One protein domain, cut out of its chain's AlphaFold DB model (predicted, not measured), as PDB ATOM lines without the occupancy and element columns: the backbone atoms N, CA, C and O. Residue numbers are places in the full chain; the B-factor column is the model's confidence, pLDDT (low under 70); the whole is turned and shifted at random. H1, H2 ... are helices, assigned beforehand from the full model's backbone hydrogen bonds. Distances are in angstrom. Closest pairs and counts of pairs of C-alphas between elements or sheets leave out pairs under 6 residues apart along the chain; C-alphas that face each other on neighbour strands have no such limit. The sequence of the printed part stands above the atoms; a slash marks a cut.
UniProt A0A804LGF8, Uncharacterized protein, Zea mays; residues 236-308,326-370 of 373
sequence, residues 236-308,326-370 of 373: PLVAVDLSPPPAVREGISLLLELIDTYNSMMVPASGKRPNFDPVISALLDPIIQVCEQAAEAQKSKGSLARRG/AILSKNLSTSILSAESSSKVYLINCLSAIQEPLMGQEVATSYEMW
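This is residues 236 to 308 and 326 to 370 of the 373 residues of an uncharacterized protein of Zea mays (UniProt A0A804LGF8). A loose rod: long helices H3 and H2 lie side by side, H1 packs partly along them, and short H4 folds back beside H3's last residues. Residues 266 to 272 stick out. Printed are 118 residues with four helices, H1 to H4, all helix; H1, H2 and H3 form an up-and-down bundle, successive helices running oppositely. The radius of gyration of the C-alphas is 19.2 A; spans are 74 by 24 by 20 A.

H3, residues 326 to 358, touches H2, residues 277 to 304, at a shallow tilt of 13 degrees, opposite ways; their closest C-alphas, Ala 295 and Ser 343, are 4.8 A apart. H1, residues 246 to 263, touches H3 with residues 248 to 256 alone, closest C-alphas Ile 252 and Ile 354, 6.5 A. H4, residues 362 to 370, forms a hairpin with H3. O i to N i+4 pairs are within hydrogen-bond range throughout H1, 21 of 24 in H2, 27 of 29 in H3, 1 of 5 in H4, with 3 of 6 i+3 pairs.

H3 runs 48.3 A from C-alpha 326 at (-70.129, 0.934, 23.254); H2, 39.2 A, has a kink of 35 degrees near residue 284; H1 runs 25.8 A; H4 ends at C-alpha 370, (-34.586, -19.775, 24.143).

Residues 309 to 325 are cut out, a gap of 18.1 A between C-alphas. The H1 to H2 link is long. pLDDT is under 70 at 268 to 272, 300 to 308, 326 to 337 and 365 to 370.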
ATOM      1  N   PRO A 236     -49.067 -25.817   7.463       81.88
ATOM      2  CA  PRO A 236     -50.262 -26.480   7.959       81.88
ATOM      3  C   PRO A 236     -51.222 -25.473   8.598       81.88
ATOM      4  O   PRO A 236     -50.817 -24.474   9.194       81.88
ATOM      5  N   LEU A 237     -52.520 -25.755   8.497       80.69
ATOM      6  CA  LEU A 237     -53.539 -24.946   9.156       80.69
ATOM      7  C   LEU A 237     -53.462 -25.132  10.674       80.69
ATOM      8  O   LEU A 237     -53.291 -26.246  11.167       80.69
ATOM      9  N   VAL A 238     -53.651 -24.037  11.410       83.31
ATOM     10  CA  VAL A 238     -53.775 -24.076  12.873       83.31
ATOM     11  C   VAL A 238     -55.054 -24.817  13.247       83.31
ATOM     12  O   VAL A 238     -56.142 -24.452  12.789       83.31
ATOM     13  N   ALA A 239     -54.913 -25.838  14.087       84.62
ATOM     14  CA  ALA A 239     -56.033 -26.593  14.617       84.62
ATOM     15  C   ALA A 239     -56.884 -25.735  15.569       84.62
ATOM     16  O   ALA A 239     -56.403 -24.789  16.194       84.62
ATOM     17  N   VAL A 240     -58.174 -26.057  15.672       82.50
ATOM     18  CA  VAL A 240     -59.133 -25.291  16.492       82.50
ATOM     19  C   VAL A 240     -58.801 -25.378  17.985       82.50
ATOM     20  O   VAL A 240     -59.065 -24.441  18.731       82.50
ATOM     21  N   ASP A 241     -58.190 -26.483  18.407       87.94
ATOM     22  CA  ASP A 241     -57.725 -26.733  19.774       87.94
ATOM     23  C   ASP A 241     -56.363 -26.092  20.091       87.94
ATOM     24  O   ASP A 241     -55.854 -26.257  21.196       87.94
ATOM     25  N   LEU A 242     -55.774 -25.353  19.138       88.00
ATOM     26  CA  LEU A 242     -54.449 -24.735  19.259       88.00
ATOM     27  C   LEU A 242     -53.329 -25.755  19.528       88.00
ATOM     28  O   LEU A 242     -52.302 -25.413  20.124       88.00
ATOM     29  N   SER A 243     -53.518 -27.002  19.090       88.81
ATOM     30  CA  SER A 243     -52.484 -28.031  19.162       88.81
ATOM     31  C   SER A 243     -51.339 -27.758  18.172       88.81
ATOM     32  O   SER A 243     -51.558 -27.171  17.102       88.81
ATOM     33  N   PRO A 244     -50.099 -28.178  18.499       90.75
ATOM     34  CA  PRO A 244     -48.971 -28.065  17.584       90.75
ATOM     35  C   PRO A 244     -49.221 -28.814  16.268       90.75
ATOM     36  O   PRO A 244     -49.816 -29.898  16.272       90.75
ATOM     37  N   PRO A 245     -48.738 -28.292  15.129       91.12
ATOM     38  CA  PRO A 245     -48.921 -28.958  13.851       91.12
ATOM     39  C   PRO A 245     -48.132 -30.281  13.799       91.12
ATOM     40  O   PRO A 245     -47.065 -30.384  14.409       91.12
ATOM     41  N   PRO A 246     -48.576 -31.281  13.008       90.19
ATOM     42  CA  PRO A 246     -47.882 -32.569  12.880       90.19
ATOM     43  C   PRO A 246     -46.398 -32.443  12.511       90.19
ATOM     44  O   PRO A 246     -45.578 -33.223  12.991       90.19
ATOM     45  N   ALA A 247     -46.052 -31.408  11.735       90.94
ATOM     46  CA  ALA A 247     -44.685 -31.087  11.344       90.94
ATOM     47  C   ALA A 247     -43.734 -30.878  12.537       90.94
ATOM     48  O   ALA A 247     -42.567 -31.244  12.433       90.94
ATOM     49  N   VAL A 248     -44.224 -30.347  13.669       91.81
ATOM     50  CA  VAL A 248     -43.432 -30.209  14.904       91.81
ATOM     51  C   VAL A 248     -43.059 -31.589  15.430       91.81
ATOM     52  O   VAL A 248     -41.880 -31.906  15.553       91.81
ATOM     53  N   ARG A 249     -44.052 -32.458  15.654       91.62
ATOM     54  CA  ARG A 249     -43.822 -33.814  16.176       91.62
ATOM     55  C   ARG A 249     -42.915 -34.636  15.257       91.62
ATOM     56  O   ARG A 249     -42.008 -35.309  15.731       91.62
ATOM     57  N   GLU A 250     -43.143 -34.577  13.947       93.31
ATOM     58  CA  GLU A 250     -42.325 -35.280  12.951       93.31
ATOM     59  C   GLU A 250     -40.898 -34.727  12.851       93.31
ATOM     60  O   GLU A 250     -39.961 -35.477  12.576       93.31
ATOM     61  N   GLY A 251     -40.723 -33.416  13.029       93.12
ATOM     62  CA  GLY A 251     -39.412 -32.776  13.073       93.12
ATOM     63  C   GLY A 251     -38.618 -33.195  14.303       93.12
ATOM     64  O   GLY A 251     -37.469 -33.604  14.173       93.12
ATOM     65  N   ILE A 252     -39.251 -33.185  15.477       93.50
ATOM     66  CA  ILE A 252     -38.614 -33.589  16.734       93.50
ATOM     67  C   ILE A 252     -38.283 -35.076  16.751       93.50
ATOM     68  O   ILE A 252     -37.168 -35.439  17.108       93.50
ATOM     69  N   SER A 253     -39.195 -35.939  16.296       94.44
ATOM     70  CA  SER A 253     -38.908 -37.374  16.184       94.44
ATOM     71  C   SER A 253     -37.679 -37.639  15.311       94.44
ATOM     72  O   SER A 253     -36.860 -38.484  15.659       94.44
ATOM     73  N   LEU A 254     -37.536 -36.910  14.200       95.00
ATOM     74  CA  LEU A 254     -36.356 -37.017  13.346       95.00
ATOM     75  C   LEU A 254     -35.101 -36.466  14.036       95.00
ATOM     76  O   LEU A 254     -34.034 -37.061  13.922       95.00
ATOM     77  N   LEU A 255     -35.208 -35.327  14.724       94.31
ATOM     78  CA  LEU A 255     -34.079 -34.730  15.432       94.31
ATOM     79  C   LEU A 255     -33.534 -35.680  16.501       94.31
ATOM     80  O   LEU A 255     -32.326 -35.865  16.588       94.31
ATOM     81  N   LEU A 256     -34.415 -36.330  17.260       93.19
ATOM     82  CA  LEU A 256     -34.028 -37.328  18.255       93.19
ATOM     83  C   LEU A 256     -33.323 -38.530  17.614       93.19
ATOM     84  O   LEU A 256     -32.311 -38.981  18.141       93.19
ATOM     85  N   GLU A 257     -33.785 -39.004  16.453       94.19
ATOM     86  CA  GLU A 257     -33.096 -40.064  15.701       94.19
ATOM     87  C   GLU A 257     -31.700 -39.619  15.222       94.19
ATOM     88  O   GLU A 257     -30.741 -40.395  15.267       94.19
ATOM     89  N   LEU A 258     -31.556 -38.361  14.791       93.62
ATOM     90  CA  LEU A 258     -30.263 -37.785  14.409       93.62
ATOM     91  C   LEU A 258     -29.324 -37.640  15.611       93.62
ATOM     92  O   LEU A 258     -28.138 -37.933  15.472       93.62
ATOM     93  N   ILE A 259     -29.838 -37.224  16.770       91.31
ATOM     94  CA  ILE A 259     -29.072 -37.115  18.018       91.31
ATOM     95  C   ILE A 259     -28.610 -38.499  18.481       91.31
ATOM     96  O   ILE A 259     -27.433 -38.671  18.788       91.31
ATOM     97  N   ASP A 260     -29.490 -39.502  18.478       91.12
ATOM     98  CA  ASP A 260     -29.131 -40.882  18.830       91.12
ATOM     99  C   ASP A 260     -28.064 -41.442  17.882       91.12
ATOM    100  O   ASP A 260     -27.045 -41.996  18.306       91.12
ATOM    101  N   THR A 261     -28.247 -41.195  16.582       90.12
ATOM    102  CA  THR A 261     -27.264 -41.550  15.561       90.12
ATOM    103  C   THR A 261     -25.928 -40.856  15.829       90.12
ATOM    104  O   THR A 261     -24.902 -41.521  15.780       90.12
ATOM    105  N   TYR A 262     -25.926 -39.559  16.148       88.88
ATOM    106  CA  TYR A 262     -24.727 -38.776  16.471       88.88
ATOM    107  C   TYR A 262     -24.015 -39.267  17.736       88.88
ATOM    108  O   TYR A 262     -22.794 -39.417  17.749       88.88
ATOM    109  N   ASN A 263     -24.766 -39.585  18.789       87.38
ATOM    110  CA  ASN A 263     -24.211 -40.088  20.041       87.38
ATOM    111  C   ASN A 263     -23.580 -41.475  19.885       87.38
ATOM    112  O   ASN A 263     -22.560 -41.748  20.522       87.38
ATOM    113  N   SER A 264     -24.159 -42.299  19.008       85.94
ATOM    114  CA  SER A 264     -23.708 -43.655  18.688       85.94
ATOM    115  C   SER A 264     -22.568 -43.710  17.660       85.94
ATOM    116  O   SER A 264     -22.083 -44.797  17.345       85.94
ATOM    117  N   MET A 265     -22.133 -42.572  17.104       81.81
ATOM    118  CA  MET A 265     -21.036 -42.554  16.135       81.81
ATOM    119  C   MET A 265     -19.699 -42.923  16.765       81.81
ATOM    120  O   MET A 265     -19.367 -42.524  17.884       81.81
ATOM    121  N   MET A 266     -18.888 -43.632  15.976       71.06
ATOM    122  CA  MET A 266     -17.468 -43.810  16.254       71.06
ATOM    123  C   MET A 266     -16.811 -42.431  16.359       71.06
ATOM    124  O   MET A 266     -16.967 -41.595  15.468       71.06
ATOM    125  N   VAL A 267     -16.083 -42.188  17.447       70.06
ATOM    126  CA  VAL A 267     -15.330 -40.943  17.612       70.06
ATOM    127  C   VAL A 267     -14.106 -41.010  16.694       70.06
ATOM    128  O   VAL A 267     -13.344 -41.975  16.799       70.06
ATOM    129  N   PRO A 268     -13.904 -40.032  15.794       63.62
ATOM    130  CA  PRO A 268     -12.708 -39.997  14.967       63.62
ATOM    131  C   PRO A 268     -11.438 -39.874  15.815       63.62
ATOM    132  O   PRO A 268     -11.481 -39.330  16.919       63.62
ATOM    133  N   ALA A 269     -10.290 -40.293  15.277       57.09
ATOM    134  CA  ALA A 269      -9.002 -40.186  15.969       57.09
ATOM    135  C   ALA A 269      -8.634 -38.745  16.382       57.09
ATOM    136  O   ALA A 269      -7.907 -38.541  17.351       57.09
ATOM    137  N   SER A 270      -9.206 -37.731  15.714       63.03
ATOM    138  CA  SER A 270      -9.069 -36.318  16.101       63.03
ATOM    139  C   SER A 270      -9.655 -35.991  17.485       63.03
ATOM    140  O   SER A 270      -9.386 -34.918  18.029       63.03
ATOM    141  N   GLY A 271     -10.484 -36.880  18.046       65.31
ATOM    142  CA  GLY A 271     -11.134 -36.733  19.349       65.31
ATOM    143  C   GLY A 271     -12.224 -35.659  19.400       65.31
ATOM    144  O   GLY A 271     -12.866 -35.489  20.436       65.31
ATOM    145  N   LYS A 272     -12.458 -34.929  18.301       68.19
ATOM    146  CA  LYS A 272     -13.445 -33.848  18.220       68.19
ATOM    147  C   LYS A 272     -14.665 -34.322  17.451       68.19
ATOM    148  O   LYS A 272     -14.566 -34.686  16.282       68.19
ATOM    149  N   ARG A 273     -15.828 -34.287  18.102       72.06
ATOM    150  CA  ARG A 273     -17.101 -34.495  17.411       72.06
ATOM    151  C   ARG A 273     -17.463 -33.240  16.598       72.06
ATOM    152  O   ARG A 273     -17.162 -32.130  17.048       72.06
ATOM    153  N   PRO A 274     -18.066 -33.393  15.408       76.44
ATOM    154  CA  PRO A 274     -18.438 -32.256  14.574       76.44
ATOM    155  C   PRO A 274     -19.525 -31.415  15.249       76.44
ATOM    156  O   PRO A 274     -20.361 -31.942  15.978       76.44
ATOM    157  N   ASN A 275     -19.538 -30.104  14.987       83.62
ATOM    158  CA  ASN A 275     -20.588 -29.238  15.520       83.62
ATOM    159  C   ASN A 275     -21.961 -29.673  14.977       83.62
ATOM    160  O   ASN A 275     -22.161 -29.737  13.762       83.62
ATOM    161  N   PHE A 276     -22.895 -29.946  15.882       88.44
ATOM    162  CA  PHE A 276     -24.243 -30.400  15.562       88.44
ATOM    163  C   PHE A 276     -25.267 -29.251  15.522       88.44
ATOM    164  O   PHE A 276     -26.337 -29.431  14.946       88.44
ATOM    165  N   ASP A 277     -24.936 -28.054  16.025       89.00
ATOM    166  CA  ASP A 277     -25.825 -26.881  15.968       89.00
ATOM    167  C   ASP A 277     -26.372 -26.604  14.551       89.00
ATOM    168  O   ASP A 277     -27.580 -26.398  14.416       89.00
ATOM    169  N   PRO A 278     -25.572 -26.673  13.459       92.00
ATOM    170  CA  PRO A 278     -26.095 -26.445  12.110       92.00
ATOM    171  C   PRO A 278     -27.175 -27.452  11.698       92.00
ATOM    172  O   PRO A 278     -28.044 -27.122  10.895       92.00
ATOM    173  N   VAL A 279     -27.128 -28.678  12.235       92.75
ATOM    174  CA  VAL A 279     -28.143 -29.712  11.996       92.75
ATOM    175  C   VAL A 279     -29.447 -29.348  12.695       92.75
ATOM    176  O   VAL A 279     -30.510 -29.433  12.080       92.75
ATOM    177  N   ILE A 280     -29.355 -28.911  13.956       91.44
ATOM    178  CA  ILE A 280     -30.508 -28.474  14.747       91.44
ATOM    179  C   ILE A 280     -31.183 -27.289  14.056       91.44
ATOM    180  O   ILE A 280     -32.369 -27.374  13.743       91.44
ATOM    181  N   SER A 281     -30.432 -26.230  13.746       92.31
ATOM    182  CA  SER A 281     -30.971 -25.026  13.103       92.31
ATOM    183  C   SER A 281     -31.597 -25.325  11.743       92.31
ATOM    184  O   SER A 281     -32.739 -24.949  11.487       92.31
ATOM    185  N   ALA A 282     -30.918 -26.095  10.883       94.06
ATOM    186  CA  ALA A 282     -31.450 -26.440   9.565       94.06
ATOM    187  C   ALA A 282     -32.766 -27.242   9.621       94.06
ATOM    188  O   ALA A 282     -33.547 -27.193   8.667       94.06
ATOM    189  N   LEU A 283     -33.017 -27.981  10.709       94.25
ATOM    190  CA  LEU A 283     -34.244 -28.752  10.899       94.25
ATOM    191  C   LEU A 283     -35.337 -27.966  11.641       94.25
ATOM    192  O   LEU A 283     -36.497 -28.023  11.228       94.25
ATOM    193  N   LEU A 284     -34.993 -27.266  12.725       93.06
ATOM    194  CA  LEU A 284     -35.957 -26.609  13.611       93.06
ATOM    195  C   LEU A 284     -36.362 -25.212  13.144       93.06
ATOM    196  O   LEU A 284     -37.535 -24.871  13.287       93.06
ATOM    197  N   ASP A 285     -35.466 -24.420  12.550       93.75
ATOM    198  CA  ASP A 285     -35.785 -23.034  12.173       93.75
ATOM    199  C   ASP A 285     -36.975 -22.938  11.206       93.75
ATOM    200  O   ASP A 285     -37.881 -22.140  11.462       93.75
ATOM    201  N   PRO A 286     -37.085 -23.778  10.152       94.38
ATOM    202  CA  PRO A 286     -38.262 -23.757   9.285       94.38
ATOM    203  C   PRO A 286     -39.557 -24.142  10.018       94.38
ATOM    204  O   PRO A 286     -40.630 -23.650   9.671       94.38
ATOM    205  N   ILE A 287     -39.476 -25.021  11.023       93.56
ATOM    206  CA  ILE A 287     -40.630 -25.447  11.828       93.56
ATOM    207  C   ILE A 287     -41.088 -24.298  12.724       93.56
ATOM    208  O   ILE A 287     -42.275 -23.966  12.733       93.56
ATOM    209  N   ILE A 288     -40.150 -23.667  13.432       92.56
ATOM    210  CA  ILE A 288     -40.409 -22.518  14.304       92.56
ATOM    211  C   ILE A 288     -41.006 -21.374  13.485       92.56
ATOM    212  O   ILE A 288     -42.062 -20.854  13.839       92.56
ATOM    213  N   GLN A 289     -40.410 -21.060  12.334       93.00
ATOM    214  CA  GLN A 289     -40.898 -20.009  11.446       93.00
ATOM    215  C   GLN A 289     -42.338 -20.267  10.971       93.00
ATOM    216  O   GLN A 289     -43.145 -19.340  10.899       93.00
ATOM    217  N   VAL A 290     -42.699 -21.519  10.667       92.19
ATOM    218  CA  VAL A 290     -44.087 -21.873  10.333       92.19
ATOM    219  C   VAL A 290     -45.025 -21.670  11.521       92.19
ATOM    220  O   VAL A 290     -46.117 -21.129  11.339       92.19
ATOM    221  N   CYS A 291     -44.617 -22.057  12.730       91.56
ATOM    222  CA  CYS A 291     -45.401 -21.828  13.943       91.56
ATOM    223  C   CYS A 291     -45.616 -20.328  14.209       91.56
ATOM    224  O   CYS A 291     -46.737 -19.916  14.509       91.56
ATOM    225  N   GLU A 292     -44.593 -19.495  14.025       91.31
ATOM    226  CA  GLU A 292     -44.685 -18.037  14.170       91.31
ATOM    227  C   GLU A 292     -45.624 -17.407  13.131       91.31
ATOM    228  O   GLU A 292     -46.516 -16.631  13.482       91.31
ATOM    229  N   GLN A 293     -45.490 -17.777  11.852       90.06
ATOM    230  CA  GLN A 293     -46.375 -17.287  10.787       90.06
ATOM    231  C   GLN A 293     -47.833 -17.692  11.025       90.06
ATOM    232  O   GLN A 293     -48.754 -16.896  10.825       90.06
ATOM    233  N   ALA A 294     -48.048 -18.924  11.482       88.06
ATOM    234  CA  ALA A 294     -49.365 -19.441  11.812       88.06
ATOM    235  C   ALA A 294     -49.979 -18.712  13.027       88.06
ATOM    236  O   ALA A 294     -51.168 -18.369  13.004       88.06
ATOM    237  N   ALA A 295     -49.169 -18.396  14.042       87.75
ATOM    238  CA  ALA A 295     -49.579 -17.597  15.195       87.75
ATOM    239  C   ALA A 295     -49.967 -16.160  14.793       87.75
ATOM    240  O   ALA A 295     -51.004 -15.652  15.238       87.75
ATOM    241  N   GLU A 296     -49.196 -15.507  13.920       86.94
ATOM    242  CA  GLU A 296     -49.490 -14.137  13.471       86.94
ATOM    243  C   GLU A 296     -50.729 -14.097  12.555       86.94
ATOM    244  O   GLU A 296     -51.569 -13.194  12.651       86.94
ATOM    245  N   ALA A 297     -50.933 -15.132  11.732       85.19
ATOM    246  CA  ALA A 297     -52.150 -15.286  10.938       85.19
ATOM    247  C   ALA A 297     -53.410 -15.381  11.824       85.19
ATOM    248  O   ALA A 297     -54.433 -14.770  11.498       85.19
ATOM    249  N   GLN A 298     -53.346 -16.074  12.968       78.06
ATOM    250  CA  GLN A 298     -54.453 -16.144  13.937       78.06
ATOM    251  C   GLN A 298     -54.768 -14.784  14.567       78.06
ATOM    252  O   GLN A 298     -55.931 -14.377  14.628       78.06
ATOM    253  N   LYS A 299     -53.736 -14.031  14.946       78.88
ATOM    254  CA  LYS A 299     -53.878 -12.662  15.459       78.88
ATOM    255  C   LYS A 299     -54.527 -11.732  14.425       78.88
ATOM    256  O   LYS A 299     -55.411 -10.937  14.756       78.88
ATOM    257  N   SER A 300     -54.161 -11.869  13.147       69.94
ATOM    258  CA  SER A 300     -54.704 -11.047  12.056       69.94
ATOM    259  C   SER A 300     -56.189 -11.308  11.748       69.94
ATOM    260  O   SER A 300     -56.906 -10.366  11.397       69.94
ATOM    261  N   LYS A 301     -56.705 -12.532  11.961       64.56
ATOM    262  CA  LYS A 301     -58.145 -12.847  11.824       64.56
ATOM    263  C   LYS A 301     -59.009 -12.046  12.803       64.56
ATOM    264  O   LYS A 301     -60.076 -11.573  12.418       64.56
ATOM    265  N   GLY A 302     -58.522 -11.822  14.026       57.44
ATOM    266  CA  GLY A 302     -59.175 -10.937  14.999       57.44
ATOM    267  C   GLY A 302     -59.160  -9.460  14.580       57.44
ATOM    268  O   GLY A 302     -60.084  -8.717  14.901       57.44
ATOM    269  N   SER A 303     -58.147  -9.041  13.812       53.44
ATOM    270  CA  SER A 303     -57.993  -7.669  13.304       53.44
ATOM    271  C   SER A 303     -58.823  -7.391  12.040       53.44
ATOM    272  O   SER A 303     -59.376  -6.306  11.899       53.44
ATOM    273  N   LEU A 304     -58.995  -8.356  11.129       51.41
ATOM    274  CA  LEU A 304     -59.794  -8.189   9.900       51.41
ATOM    275  C   LEU A 304     -61.295  -7.968  10.170       51.41
ATOM    276  O   LEU A 304     -61.955  -7.260   9.402       51.41
ATOM    277  N   ALA A 305     -61.814  -8.449  11.306       48.91
ATOM    278  CA  ALA A 305     -63.152  -8.103  11.799       48.91
ATOM    279  C   ALA A 305     -63.358  -6.579  11.989       48.91
ATOM    280  O   ALA A 305     -64.493  -6.104  11.979       48.91
ATOM    281  N   ARG A 306     -62.271  -5.797  12.097       47.72
ATOM    282  CA  ARG A 306     -62.269  -4.328  12.209       47.72
ATOM    283  C   ARG A 306     -62.602  -3.607  10.898       47.72
ATOM    284  O   ARG A 306     -63.100  -2.488  10.952       47.72
ATOM    285  N   ARG A 307     -62.293  -4.191   9.730       46.28
ATOM    286  CA  ARG A 307     -62.298  -3.464   8.436       46.28
ATOM    287  C   ARG A 307     -63.518  -3.752   7.558       46.28
ATOM    288  O   ARG A 307     -63.877  -2.918   6.738       46.28
ATOM    289  N   GLY A 308     -64.184  -4.890   7.756       43.19
ATOM    290  CA  GLY A 308     -65.359  -5.293   6.966       43.19
ATOM    291  C   GLY A 308     -66.681  -4.604   7.329       43.19
ATOM    292  O   GLY A 308     -67.683  -4.866   6.675       43.19
ATOM    293  N   ALA A 326     -70.988   1.272  22.118       56.78
ATOM    294  CA  ALA A 326     -70.129   0.934  23.254       56.78
ATOM    295  C   ALA A 326     -70.030  -0.590  23.466       56.78
ATOM    296  O   ALA A 326     -68.947  -1.110  23.724       56.78
ATOM    297  N   ILE A 327     -71.129  -1.333  23.313       59.00
ATOM    298  CA  ILE A 327     -71.135  -2.803  23.403       59.00
ATOM    299  C   ILE A 327     -70.379  -3.428  22.224       59.00
ATOM    300  O   ILE A 327     -69.592  -4.352  22.419       59.00
ATOM    301  N   LEU A 328     -70.556  -2.912  21.005       55.28
ATOM    302  CA  LEU A 328     -69.853  -3.391  19.812       55.28
ATOM    303  C   LEU A 328     -68.344  -3.135  19.893       55.28
ATOM    304  O   LEU A 328     -67.559  -4.033  19.595       55.28
ATOM    305  N   SER A 329     -67.926  -1.953  20.353       58.38
ATOM    306  CA  SER A 329     -66.507  -1.636  20.567       58.38
ATOM    307  C   SER A 329     -65.883  -2.470  21.692       58.38
ATOM    308  O   SER A 329     -64.746  -2.927  21.542       58.38
ATOM    309  N   LYS A 330     -66.628  -2.758  22.769       61.09
ATOM    310  CA  LYS A 330     -66.201  -3.648  23.864       61.09
ATOM    311  C   LYS A 330     -66.105  -5.111  23.418       61.09
ATOM    312  O   LYS A 330     -65.129  -5.781  23.738       61.09
ATOM    313  N   ASN A 331     -67.044  -5.595  22.605       60.59
ATOM    314  CA  ASN A 331     -66.998  -6.940  22.018       60.59
ATOM    315  C   ASN A 331     -65.838  -7.098  21.025       60.59
ATOM    316  O   ASN A 331     -65.180  -8.133  21.019       60.59
ATOM    317  N   LEU A 332     -65.542  -6.060  20.235       59.41
ATOM    318  CA  LEU A 332     -64.418  -6.053  19.295       59.41
ATOM    319  C   LEU A 332     -63.064  -6.030  20.020       59.41
ATOM    320  O   LEU A 332     -62.149  -6.762  19.656       59.41
ATOM    321  N   SER A 333     -62.928  -5.233  21.083       60.19
ATOM    322  CA  SER A 333     -61.714  -5.235  21.913       60.19
ATOM    323  C   SER A 333     -61.547  -6.550  22.684       60.19
ATOM    324  O   SER A 333     -60.435  -7.068  22.764       60.19
ATOM    325  N   THR A 334     -62.643  -7.165  23.140       62.44
ATOM    326  CA  THR A 334     -62.622  -8.500  23.764       62.44
ATOM    327  C   THR A 334     -62.242  -9.598  22.761       62.44
ATOM    328  O   THR A 334     -61.448 -10.476  23.095       62.44
ATOM    329  N   SER A 335     -62.720  -9.540  21.509       62.03
ATOM    330  CA  SER A 335     -62.340 -10.514  20.472       62.03
ATOM    331  C   SER A 335     -60.884 -10.367  20.029       62.03
ATOM    332  O   SER A 335     -60.235 -11.367  19.737       62.03
ATOM    333  N   ILE A 336     -60.348  -9.142  19.998       60.88
ATOM    334  CA  ILE A 336     -58.934  -8.876  19.688       60.88
ATOM    335  C   ILE A 336     -58.028  -9.408  20.805       60.88
ATOM    336  O   ILE A 336     -57.078 -10.131  20.516       60.88
ATOM    337  N   LEU A 337     -58.355  -9.126  22.071       64.00
ATOM    338  CA  LEU A 337     -57.622  -9.657  23.226       64.00
ATOM    339  C   LEU A 337     -57.679 -11.191  23.279       64.00
ATOM    340  O   LEU A 337     -56.681 -11.837  23.592       64.00
ATOM    341  N   SER A 338     -58.821 -11.785  22.921       73.25
ATOM    342  CA  SER A 338     -58.989 -13.238  22.819       73.25
ATOM    343  C   SER A 338     -58.160 -13.846  21.679       73.25
ATOM    344  O   SER A 338     -57.514 -14.872  21.887       73.25
ATOM    345  N   ALA A 339     -58.098 -13.200  20.509       72.12
ATOM    346  CA  ALA A 339     -57.287 -13.655  19.377       72.12
ATOM    347  C   ALA A 339     -55.776 -13.523  19.639       72.12
ATOM    348  O   ALA A 339     -55.008 -14.414  19.278       72.12
ATOM    349  N   GLU A 340     -55.344 -12.447  20.302       76.94
ATOM    350  CA  GLU A 340     -53.949 -12.273  20.719       76.94
ATOM    351  C   GLU A 340     -53.556 -13.294  21.797       76.94
ATOM    352  O   GLU A 340     -52.474 -13.876  21.733       76.94
ATOM    353  N   SER A 341     -54.455 -13.570  22.746       81.94
ATOM    354  CA  SER A 341     -54.244 -14.607  23.764       81.94
ATOM    355  C   SER A 341     -54.170 -16.002  23.136       81.94
ATOM    356  O   SER A 341     -53.275 -16.771  23.463       81.94
ATOM    357  N   SER A 342     -55.054 -16.311  22.183       83.69
ATOM    358  CA  SER A 342     -55.071 -17.578  21.438       83.69
ATOM    359  C   SER A 342     -53.800 -17.791  20.606       83.69
ATOM    360  O   SER A 342     -53.204 -18.865  20.641       83.69
ATOM    361  N   SER A 343     -53.317 -16.745  19.928       86.00
ATOM    362  CA  SER A 343     -52.050 -16.764  19.183       86.00
ATOM    363  C   SER A 343     -50.844 -17.047  20.093       86.00
ATOM    364  O   SER A 343     -50.034 -17.921  19.777       86.00
ATOM    365  N   LYS A 344     -50.767 -16.395  21.264       87.19
ATOM    366  CA  LYS A 344     -49.715 -16.658  22.264       87.19
ATOM    367  C   LYS A 344     -49.779 -18.085  22.810       87.19
ATOM    368  O   LYS A 344     -48.748 -18.743  22.881       87.19
ATOM    369  N   VAL A 345     -50.973 -18.579  23.153       88.88
ATOM    370  CA  VAL A 345     -51.167 -19.959  23.639       88.88
ATOM    371  C   VAL A 345     -50.725 -20.978  22.589       88.88
ATOM    372  O   VAL A 345     -49.995 -21.908  22.915       88.88
ATOM    373  N   TYR A 346     -51.104 -20.781  21.325       89.94
ATOM    374  CA  TYR A 346     -50.677 -21.652  20.231       89.94
ATOM    375  C   TYR A 346     -49.151 -21.695  20.079       89.94
ATOM    376  O   TYR A 346     -48.574 -22.778  19.968       89.94
ATOM    377  N   LEU A 347     -48.488 -20.532  20.101       89.50
ATOM    378  CA  LEU A 347     -47.033 -20.467  19.972       89.50
ATOM    379  C   LEU A 347     -46.330 -21.140  21.158       89.50
ATOM    380  O   LEU A 347     -45.402 -21.915  20.943       89.50
ATOM    381  N   ILE A 348     -46.816 -20.919  22.386       90.19
ATOM    382  CA  ILE A 348     -46.316 -21.600  23.590       90.19
ATOM    383  C   ILE A 348     -46.453 -23.116  23.441       90.19
ATOM    384  O   ILE A 348     -45.478 -23.827  23.644       90.19
ATOM    385  N   ASN A 349     -47.619 -23.620  23.024       91.81
ATOM    386  CA  ASN A 349     -47.818 -25.056  22.822       91.81
ATOM    387  C   ASN A 349     -46.810 -25.633  21.815       91.81
ATOM    388  O   ASN A 349     -46.273 -26.717  22.035       91.81
ATOM    389  N   CYS A 350     -46.545 -24.917  20.717       91.12
ATOM    390  CA  CYS A 350     -45.586 -25.349  19.700       91.12
ATOM    391  C   CYS A 350     -44.149 -25.370  20.232       91.12
ATOM    392  O   CYS A 350     -43.452 -26.363  20.040       91.12
ATOM    393  N   LEU A 351     -43.716 -24.301  20.904       89.75
ATOM    394  CA  LEU A 351     -42.364 -24.198  21.450       89.75
ATOM    395  C   LEU A 351     -42.135 -25.204  22.581       89.75
ATOM    396  O   LEU A 351     -41.114 -25.885  22.579       89.75
ATOM    397  N   SER A 352     -43.107 -25.388  23.478       89.56
ATOM    398  CA  SER A 352     -43.040 -26.416  24.522       89.56
ATOM    399  C   SER A 352     -42.916 -27.817  23.924       89.56
ATOM    400  O   SER A 352     -42.080 -28.597  24.369       89.56
ATOM    401  N   ALA A 353     -43.673 -28.123  22.863       90.12
ATOM    402  CA  ALA A 353     -43.588 -29.411  22.174       90.12
ATOM    403  C   ALA A 353     -42.251 -29.636  21.440       90.12
ATOM    404  O   ALA A 353     -41.890 -30.782  21.172       90.12
ATOM    405  N   ILE A 354     -41.529 -28.563  21.105       90.00
ATOM    406  CA  ILE A 354     -40.163 -28.623  20.567       90.00
ATOM    407  C   ILE A 354     -39.153 -28.845  21.695       90.00
ATOM    408  O   ILE A 354     -38.260 -29.672  21.554       90.00
ATOM    409  N   GLN A 355     -39.286 -28.116  22.802       86.25
ATOM    410  CA  GLN A 355     -38.295 -28.091  23.876       86.25
ATOM    411  C   GLN A 355     -38.350 -29.313  24.790       86.25
ATOM    412  O   GLN A 355     -37.306 -29.874  25.102       86.25
ATOM    413  N   GLU A 356     -39.543 -29.732  25.218       87.81
ATOM    414  CA  GLU A 356     -39.712 -30.787  26.225       87.81
ATOM    415  C   GLU A 356     -38.956 -32.085  25.871       87.81
ATOM    416  O   GLU A 356     -38.253 -32.602  26.739       87.81
ATOM    417  N   PRO A 357     -38.970 -32.581  24.615       87.62
ATOM    418  CA  PRO A 357     -38.223 -33.786  24.249       87.62
ATOM    419  C   PRO A 357     -36.707 -33.577  24.110       87.62
ATOM    420  O   PRO A 357     -35.964 -34.557  24.067       87.62
ATOM    421  N   LEU A 358     -36.248 -32.328  23.992       85.81
ATOM    422  CA  LEU A 358     -34.830 -31.980  23.871       85.81
ATOM    423  C   LEU A 358     -34.159 -31.758  25.230       85.81
ATOM    424  O   LEU A 358     -32.933 -31.776  25.292       85.81
ATOM    425  N   MET A 359     -34.944 -31.609  26.301       81.44
ATOM    426  CA  MET A 359     -34.434 -31.438  27.659       81.44
ATOM    427  C   MET A 359     -33.503 -32.590  28.051       81.44
ATOM    428  O   MET A 359     -33.904 -33.756  28.072       81.44
ATOM    429  N   GLY A 360     -32.260 -32.257  28.404       76.00
ATOM    430  CA  GLY A 360     -31.252 -33.231  28.833       76.00
ATOM    431  C   GLY A 360     -30.453 -33.866  27.691       76.00
ATOM    432  O   GLY A 360     -29.611 -34.725  27.950       76.00
ATOM    433  N   GLN A 361     -30.666 -33.441  26.442       80.44
ATOM    434  CA  GLN A 361     -29.766 -33.759  25.337       80.44
ATOM    435  C   GLN A 361     -28.598 -32.766  25.345       80.44
ATOM    436  O   GLN A 361     -28.774 -31.602  24.993       80.44
ATOM    437  N   GLU A 362     -27.388 -33.221  25.695       77.94
ATOM    438  CA  GLU A 362     -26.191 -32.358  25.798       77.94
ATOM    439  C   GLU A 362     -25.975 -31.491  24.550       77.94
ATOM    440  O   GLU A 362     -25.624 -30.319  24.645       77.94
ATOM    441  N   VAL A 363     -26.251 -32.062  23.380       77.00
ATOM    442  CA  VAL A 363     -26.054 -31.442  22.067       77.00
ATOM    443  C   VAL A 363     -27.094 -30.347  21.757       77.00
ATOM    444  O   VAL A 363     -26.881 -29.547  20.855       77.00
ATOM    445  N   ALA A 364     -28.206 -30.285  22.496       71.00
ATOM    446  CA  ALA A 364     -29.296 -29.330  22.283       71.00
ATOM    447  C   ALA A 364     -29.375 -28.215  23.348       71.00
ATOM    448  O   ALA A 364     -30.301 -27.403  23.313       71.00
ATOM    449  N   THR A 365     -28.397 -28.114  24.259       68.25
ATOM    450  CA  THR A 365     -28.378 -27.109  25.347       68.25
ATOM    451  C   THR A 365     -28.463 -25.658  24.855       68.25
ATOM    452  O   THR A 365     -29.019 -24.799  25.539       68.25
ATOM    453  N   SER A 366     -27.962 -25.357  23.652       63.75
ATOM    454  CA  SER A 366     -28.074 -24.027  23.032       63.75
ATOM    455  C   SER A 366     -29.532 -23.634  22.724       63.75
ATOM    456  O   SER A 366     -29.888 -22.459  22.847       63.75
ATOM    457  N   TYR A 367     -30.394 -24.606  22.404       61.69
ATOM    458  CA  TYR A 367     -31.832 -24.409  22.165       61.69
ATOM    459  C   TYR A 367     -32.675 -24.432  23.446       61.69
ATOM    460  O   TYR A 367     -33.740 -23.811  23.481       61.69
ATOM    461  N   GLU A 368     -32.193 -25.065  24.520       55.12
ATOM    462  CA  GLU A 368     -32.832 -25.008  25.846       55.12
ATOM    463  C   GLU A 368     -32.878 -23.570  26.408       55.12
ATOM    464  O   GLU A 368     -33.759 -23.237  27.197       55.12
ATOM    465  N   MET A 369     -31.972 -22.681  25.977       45.41
ATOM    466  CA  MET A 369     -31.876 -21.296  26.467       45.41
ATOM    467  C   MET A 369     -32.842 -20.292  25.816       45.41
ATOM    468  O   MET A 369     -32.926 -19.151  26.280       45.41
ATOM    469  N   TRP A 370     -33.599 -20.670  24.778       49.31
ATOM    470  CA  TRP A 370     -34.586 -19.775  24.143       49.31
ATOM    471  C   TRP A 370     -35.759 -19.386  25.068       49.31
ATOM    472  O   TRP A 370     -36.533 -18.493  24.741       49.31
TER     473      TRP A 370